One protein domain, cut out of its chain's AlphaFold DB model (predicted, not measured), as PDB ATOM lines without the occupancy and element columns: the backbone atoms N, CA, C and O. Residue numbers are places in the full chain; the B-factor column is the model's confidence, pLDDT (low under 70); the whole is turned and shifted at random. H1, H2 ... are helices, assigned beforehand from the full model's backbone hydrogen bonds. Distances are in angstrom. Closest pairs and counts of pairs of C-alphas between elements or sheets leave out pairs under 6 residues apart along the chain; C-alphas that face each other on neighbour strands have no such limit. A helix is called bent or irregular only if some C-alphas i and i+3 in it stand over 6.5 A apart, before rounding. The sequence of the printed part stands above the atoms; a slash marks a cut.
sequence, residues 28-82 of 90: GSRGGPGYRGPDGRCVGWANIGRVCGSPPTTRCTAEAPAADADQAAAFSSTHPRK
ATOM      1  N   GLY A  28      42.309   6.249  -1.163       92.38
ATOM      2  CA  GLY A  28      41.103   6.533  -1.952       92.38
ATOM      3  C   GLY A  28      39.994   5.497  -1.771       92.38
ATOM      4  O   GLY A  28      38.834   5.884  -1.705       92.38
ATOM      5  N   SER A  29      40.324   4.220  -1.535       91.69
ATOM      6  CA  SER A  29      39.324   3.138  -1.430       91.69
ATOM      7  C   SER A  29      38.271   3.358  -0.336       91.69
ATOM      8  O   SER A  29      37.124   2.966  -0.476       91.69
ATOM      9  N   ARG A  30      38.627   4.070   0.742       89.81
ATOM     10  CA  ARG A  30      37.705   4.431   1.838       89.81
ATOM     11  C   ARG A  30      37.051   5.814   1.670       89.81
ATOM     12  O   ARG A  30      36.729   6.451   2.670       89.81
ATOM     13  N   GLY A  31      36.932   6.317   0.439       92.25
ATOM     14  CA  GLY A  31      36.361   7.642   0.145       92.25
ATOM     15  C   GLY A  31      37.284   8.819   0.489       92.25
ATOM     16  O   GLY A  31      36.820   9.910   0.817       92.25
ATOM     17  N   GLY A  32      38.601   8.592   0.483       95.31
ATOM     18  CA  GLY A  32      39.608   9.635   0.704       95.31
ATOM     19  C   GLY A  32      40.023  10.344  -0.593       95.31
ATOM     20  O   GLY A  32      39.658   9.890  -1.672       95.31
ATOM     21  N   PRO A  33      40.867  11.388  -0.515       97.44
ATOM     22  CA  PRO A  33      41.310  12.142  -1.689       97.44
ATOM     23  C   PRO A  33      42.219  11.359  -2.644       97.44
ATOM     24  O   PRO A  33      42.502  11.841  -3.734       97.44
ATOM     25  N   GLY A  34      42.710  10.184  -2.244       97.25
ATOM     26  CA  GLY A  34      43.474   9.316  -3.140       97.25
ATOM     27  C   GLY A  34      44.994   9.438  -3.080       97.25
ATOM     28  O   GLY A  34      45.674   8.883  -3.939       97.25
ATOM     29  N   TYR A  35      45.534  10.157  -2.090       97.88
ATOM     30  CA  TYR A  35      46.962  10.484  -2.007       97.88
ATOM     31  C   TYR A  35      47.651   9.828  -0.810       97.88
ATOM     32  O   TYR A  35      47.138   9.870   0.316       97.88
ATOM     33  N   ARG A  36      48.845   9.274  -1.046       97.75
ATOM     34  CA  ARG A  36      49.765   8.802  -0.005       97.75
ATOM     35  C   ARG A  36      50.760   9.900   0.356       97.75
ATOM     36  O   ARG A  36      51.422  10.460  -0.515       97.75
ATOM     37  N   GLY A  37      50.845  10.201   1.646       97.31
ATOM     38  CA  GLY A  37      51.750  11.188   2.209       97.31
ATOM     39  C   GLY A  37      53.195  10.698   2.308       97.31
ATOM     40  O   GLY A  37      53.456   9.499   2.198       97.31
ATOM     41  N   PRO A  38      54.136  11.613   2.584       97.19
ATOM     42  CA  PRO A  38      55.546  11.275   2.781       97.19
ATOM     43  C   PRO A  38      55.789  10.394   4.016       97.19
ATOM     44  O   PRO A  38      56.808   9.719   4.095       97.19
ATOM     45  N   ASP A  39      54.848  10.350   4.967       95.75
ATOM     46  CA  ASP A  39      54.875   9.429   6.110       95.75
ATOM     47  C   ASP A  39      54.392   8.007   5.752       95.75
ATOM     48  O   ASP A  39      54.255   7.153   6.628       95.75
ATOM     49  N   GLY A  40      54.093   7.756   4.474       95.06
ATOM     50  CA  GLY A  40      53.603   6.481   3.963       95.06
ATOM     51  C   GLY A  40      52.121   6.218   4.242       95.06
ATOM     52  O   GLY A  40      51.617   5.164   3.841       95.06
ATOM     53  N   ARG A  41      51.395   7.137   4.893       95.38
ATOM     54  CA  ARG A  41      49.964   6.982   5.207       95.38
ATOM     55  C   ARG A  41      49.076   7.676   4.181       95.38
ATOM     56  O   ARG A  41      49.498   8.583   3.474       95.38
ATOM     57  N   CYS A  42      47.810   7.274   4.122       96.56
ATOM     58  CA  CYS A  42      46.827   7.968   3.298       96.56
ATOM     59  C   CYS A  42      46.437   9.307   3.914       96.56
ATOM     60  O   CYS A  42      46.116   9.395   5.102       96.56
ATOM     61  N   VAL A  43      46.437  10.346   3.088       96.75
ATOM     62  CA  VAL A  43      46.100  11.701   3.512       96.75
ATOM     63  C   VAL A  43      44.589  11.894   3.439       96.75
ATOM     64  O   VAL A  43      43.939  11.424   2.512       96.75
ATOM     65  N   GLY A  44      44.013  12.566   4.435       96.25
ATOM     66  CA  GLY A  44      42.593  12.916   4.451       96.25
ATOM     67  C   GLY A  44      42.320  14.284   3.825       96.25
ATOM     68  O   GLY A  44      43.176  15.170   3.864       96.25
ATOM     69  N   TRP A  45      41.091  14.480   3.343       96.50
ATOM     70  CA  TRP A  45      40.589  15.712   2.717       96.50
ATOM     71  C   TRP A  45      41.000  16.996   3.435       96.50
ATOM     72  O   TRP A  45      41.541  17.918   2.837       96.50
ATOM     73  N   ALA A  46      40.819  17.038   4.753       95.00
ATOM     74  CA  ALA A  46      41.075  18.246   5.527       95.00
ATOM     75  C   ALA A  46      42.566  18.602   5.671       95.00
ATOM     76  O   ALA A  46      42.877  19.685   6.171       95.00
ATOM     77  N   ASN A  47      43.484  17.691   5.333       95.44
ATOM     78  CA  ASN A  47      44.929  17.854   5.516       95.44
ATOM     79  C   ASN A  47      45.714  17.882   4.199       95.44
ATOM     80  O   ASN A  47      46.900  18.202   4.248       95.44
ATOM     81  N   ILE A  48      45.099  17.541   3.064       97.25
ATOM     82  CA  ILE A  48      45.813  17.318   1.802       97.25
ATOM     83  C   ILE A  48      46.640  18.527   1.362       97.25
ATOM     84  O   ILE A  48      47.821  18.367   1.098       97.25
ATOM     85  N   GLY A  49      46.115  19.743   1.444       97.00
ATOM     86  CA  GLY A  49      46.868  20.957   1.133       97.00
ATOM     87  C   GLY A  49      48.063  21.201   2.055       97.00
ATOM     88  O   GLY A  49      49.163  21.502   1.602       97.00
ATOM     89  N   ARG A  50      47.897  20.987   3.367       95.56
ATOM     90  CA  ARG A  50      48.995  21.164   4.338       95.56
ATOM     91  C   ARG A  50      50.101  20.123   4.168       95.56
ATOM     92  O   ARG A  50      51.281  20.468   4.228       95.56
ATOM     93  N   VAL A  51      49.722  18.859   3.981       96.81
ATOM     94  CA  VAL A  51      50.662  17.731   3.883       96.81
ATOM     95  C   VAL A  51      51.293  17.680   2.494       96.81
ATOM     96  O   VAL A  51      52.518  17.684   2.374       96.81
ATOM     97  N   CYS A  52      50.458  17.685   1.460       97.62
ATOM     98  CA  CYS A  52      50.829  17.415   0.078       97.62
ATOM     99  C   CYS A  52      51.157  18.669  -0.741       97.62
ATOM    100  O   CYS A  52      51.874  18.567  -1.731       97.62
ATOM    101  N   GLY A  53      50.677  19.842  -0.319       96.75
ATOM    102  CA  GLY A  53      50.720  21.074  -1.108       96.75
ATOM    103  C   GLY A  53      49.522  21.212  -2.050       96.75
ATOM    104  O   GLY A  53      48.635  20.362  -2.076       96.75
ATOM    105  N   SER A  54      49.509  22.300  -2.822       96.62
ATOM    106  CA  SER A  54      48.542  22.573  -3.889       96.62
ATOM    107  C   SER A  54      49.325  22.985  -5.143       96.62
ATOM    108  O   SER A  54      49.836  24.107  -5.165       96.62
ATOM    109  N   PRO A  55      49.470  22.112  -6.158       96.00
ATOM    110  CA  PRO A  55      48.801  20.816  -6.324       96.00
ATOM    111  C   PRO A  55      49.311  19.720  -5.358       96.00
ATOM    112  O   PRO A  55      50.470  19.764  -4.932       96.00
ATOM    113  N   PRO A  56      48.483  18.715  -5.012       96.75
ATOM    114  CA  PRO A  56      48.812  17.656  -4.048       96.75
ATOM    115  C   PRO A  56      49.921  16.701  -4.516       96.75
ATOM    116  O   PRO A  56      50.574  16.044  -3.707       96.75
ATOM    117  N   THR A  57      50.218  16.662  -5.809       97.38
ATOM    118  CA  THR A  57      51.365  15.922  -6.357       97.38
ATOM    119  C   THR A  57      52.721  16.528  -5.977       97.38
ATOM    120  O   THR A  57      53.751  15.907  -6.214       97.38
ATOM    121  N   THR A  58      52.746  17.713  -5.353       96.62
ATOM    122  CA  THR A  58      53.991  18.389  -4.952       96.62
ATOM    123  C   THR A  58      54.781  17.587  -3.913       96.62
ATOM    124  O   THR A  58      56.009  17.587  -3.947       96.62
ATOM    125  N   ARG A  59      54.099  16.915  -2.972       97.62
ATOM    126  CA  ARG A  59      54.755  16.107  -1.917       97.62
ATOM    127  C   ARG A  59      54.141  14.728  -1.691       97.62
ATOM    128  O   ARG A  59      54.676  13.964  -0.893       97.62
ATOM    129  N   CYS A  60      53.016  14.423  -2.330       98.25
ATOM    130  CA  CYS A  60      52.308  13.162  -2.148       98.25
ATOM    131  C   CYS A  60      52.205  12.383  -3.456       98.25
ATOM    132  O   CYS A  60      52.145  12.957  -4.542       98.25
ATOM    133  N   THR A  61      52.127  11.062  -3.335       97.94
ATOM    134  CA  THR A  61      51.922  10.155  -4.467       97.94
ATOM    135  C   THR A  61      50.429   9.945  -4.689       97.94
ATOM    136  O   THR A  61      49.706   9.599  -3.754       97.94
ATOM    137  N   ALA A  62      49.965  10.146  -5.921       97.25
ATOM    138  CA  ALA A  62      48.604   9.811  -6.319       97.25
ATOM    139  C   ALA A  62      48.476   8.291  -6.510       97.25
ATOM    140  O   ALA A  62      49.271   7.697  -7.236       97.25
ATOM    141  N   GLU A  63      47.482   7.671  -5.872       96.94
ATOM    142  CA  GLU A  63      47.161   6.246  -6.059       96.94
ATOM    143  C   GLU A  63      45.800   6.073  -6.735       96.94
ATOM    144  O   GLU A  63      45.689   5.383  -7.742       96.94
ATOM    145  N   ALA A  64      44.778   6.751  -6.211       95.81
ATOM    146  CA  ALA A  64      43.445   6.817  -6.805       95.81
ATOM    147  C   ALA A  64      42.853   8.218  -6.567       95.81
ATOM    148  O   ALA A  64      41.949   8.364  -5.740       95.81
ATOM    149  N   PRO A  65      43.423   9.267  -7.198       96.81
ATOM    150  CA  PRO A  65      43.057  10.651  -6.928       96.81
ATOM    151  C   PRO A  65      41.580  10.890  -7.240       96.81
ATOM    152  O   PRO A  65      41.100  10.587  -8.332       96.81
ATOM    153  N   ALA A  66      40.867  11.439  -6.265       97.31
ATOM    154  CA  ALA A  66      39.491  11.860  -6.457       97.31
ATOM    155  C   ALA A  66      39.429  13.148  -7.296       97.31
ATOM    156  O   ALA A  66      40.355  13.960  -7.275       97.31
ATOM    157  N   ALA A  67      38.326  13.341  -8.024       97.75
ATOM    158  CA  ALA A  67      38.169  14.447  -8.973       97.75
ATOM    159  C   ALA A  67      38.263  15.841  -8.323       97.75
ATOM    160  O   ALA A  67      38.666  16.798  -8.976       97.75
ATOM    161  N   ASP A  68      37.901  15.947  -7.045       97.69
ATOM    162  CA  ASP A  68      37.899  17.172  -6.246       97.69
ATOM    163  C   ASP A  68      39.147  17.331  -5.347       97.69
ATOM    164  O   ASP A  68      39.219  18.230  -4.499       97.69
ATOM    165  N   ALA A  69      40.157  16.466  -5.503       97.75
ATOM    166  CA  ALA A  69      41.341  16.466  -4.644       97.75
ATOM    167  C   ALA A  69      42.210  17.723  -4.793       97.75
ATOM    168  O   ALA A  69      42.758  18.202  -3.797       97.75
ATOM    169  N   ASP A  70      42.305  18.288  -5.997       98.00
ATOM    170  CA  ASP A  70      43.076  19.509  -6.246       98.00
ATOM    171  C   ASP A  70      42.416  20.729  -5.586       98.00
ATOM    172  O   ASP A  70      43.085  21.556  -4.963       98.00
ATOM    173  N   GLN A  71      41.086  20.810  -5.635       97.75
ATOM    174  CA  GLN A  71      40.301  21.860  -4.991       97.75
ATOM    175  C   GLN A  71      40.399  21.738  -3.466       97.75
ATOM    176  O   GLN A  71      40.622  22.734  -2.771       97.75
ATOM    177  N   ALA A  72      40.307  20.516  -2.934       96.75
ATOM    178  CA  ALA A  72      40.508  20.263  -1.510       96.75
ATOM    179  C   ALA A  72      41.933  20.620  -1.054       96.75
ATOM    180  O   ALA A  72      42.123  21.151   0.048       96.75
ATOM    181  N   ALA A  73      42.938  20.368  -1.897       97.38
ATOM    182  CA  ALA A  73      44.319  20.756  -1.645       97.38
ATOM    183  C   ALA A  73      44.482  22.276  -1.614       97.38
ATOM    184  O   ALA A  73      45.060  22.800  -0.659       97.38
ATOM    185  N   ALA A  74      43.903  22.995  -2.573       97.31
ATOM    186  CA  ALA A  74      43.907  24.454  -2.575       97.31
ATOM    187  C   ALA A  74      43.236  25.025  -1.313       97.31
ATOM    188  O   ALA A  74      43.834  25.840  -0.606       97.31
ATOM    189  N   PHE A  75      42.039  24.535  -0.968       95.50
ATOM    190  CA  PHE A  75      41.282  25.005   0.195       95.50
ATOM    191  C   PHE A  75      42.022  24.756   1.514       95.50
ATOM    192  O   PHE A  75      42.204  25.658   2.331       95.50
ATOM    193  N   SER A  76      42.493  23.531   1.735       93.38
ATOM    194  CA  SER A  76      43.147  23.172   2.998       93.38
ATOM    195  C   SER A  76      44.577  23.712   3.130       93.38
ATOM    196  O   SER A  76      45.114  23.690   4.241       93.38
ATOM    197  N   SER A  77      45.179  24.217   2.046       91.81
ATOM    198  CA  SER A  77      46.467  24.930   2.078       91.81
ATOM    199  C   SER A  77      46.344  26.330   2.679       91.81
ATOM    200  O   SER A  77      47.272  26.790   3.337       91.81
ATOM    201  N   THR A  78      45.208  26.999   2.479       92.38
ATOM    202  CA  THR A  78      44.981  28.384   2.925       92.38
ATOM    203  C   THR A  78      44.066  28.472   4.145       92.38
ATOM    204  O   THR A  78      44.112  29.463   4.872       92.38
ATOM    205  N   HIS A  79      43.273  27.430   4.415       87.94
ATOM    206  CA  HIS A  79      42.360  27.387   5.550       87.94
ATOM    207  C   HIS A  79      42.883  26.472   6.679       87.94
ATOM    208  O   HIS A  79      42.877  25.236   6.548       87.94
ATOM    209  N   PRO A  80      43.351  27.033   7.812       79.25
ATOM    210  CA  PRO A  80      43.807  26.234   8.941       79.25
ATOM    211  C   PRO A  80      42.641  25.450   9.556       79.25
ATOM    212  O   PRO A  80      41.535  25.959   9.720       79.25
ATOM    213  N   ARG A  81      42.886  24.187   9.927       82.00
ATOM    214  CA  ARG A  81      41.885  23.411  10.669       82.00
ATOM    215  C   ARG A  81      41.752  23.963  12.083       82.00
ATOM    216  O   ARG A  81      42.760  24.186  12.752       82.00
ATOM    217  N   LYS A  82      40.515  24.042  12.575       81.75
ATOM    218  CA  LYS A  82      40.270  24.186  14.012       81.75
ATOM    219  C   LYS A  82      40.946  23.013  14.745       81.75
ATOM    220  O   LYS A  82      40.776  21.866  14.306       81.75
TER     221      LYS A  82
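Overview. This is residues 28 to 82 of the 90 residues of an uncharacterized protein of Azorhizobium caulinodans (strain ATCC 43989 / DSM 5975 / JCM 20966 / LMG 6465 / NBRC 14845 / NCIMB 13405 / ORS 571) (UniProt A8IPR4). Little regular structure is here: two short helices, H1 and H2, cross about perpendicular on one side of a rounded body, and two long loop stretches make much of the rest. The first loop, residues 28 to 44, folds back near residue 39. The printed part has 55 residues, 18 of them in the named helices, H1 then H2, with no named strand; the class is all helix. It is compact, with a radius of gyration of the C-alphas of 9.6 A and spans of 25 by 21 by 20 A.

Arrangement. H1, residues 45 to 52, and H2, residues 69 to 78, touch; look at Gly 49 and Ala 73, their closest C-alphas, 3.8 A apart. Their lines stand about perpendicular, at 75 degrees. Of the O i to N i+4 pairs, 2 of 4 in H1 and 5 of 6 in H2 are within hydrogen-bond range.

Along the chain. Find C-alpha 45 at (40.589, 15.712, 2.717); from there H1 runs 10.7 A to C-alpha 52. It is irregular: C-alphas 46 and 49 are 7.8 A apart. H2 runs 14.6 A from C-alpha 69 to C-alpha 78 at (44.981, 28.384, 2.925).

Size, cuts and confidence. The C-alphas of Glu 63 and Lys 82 are the two farthest apart, 27.8 A. The link from H1 to H2, 16 residues, is long. The printed part has no cut, and no printed residue of this model has a pLDDT under 70.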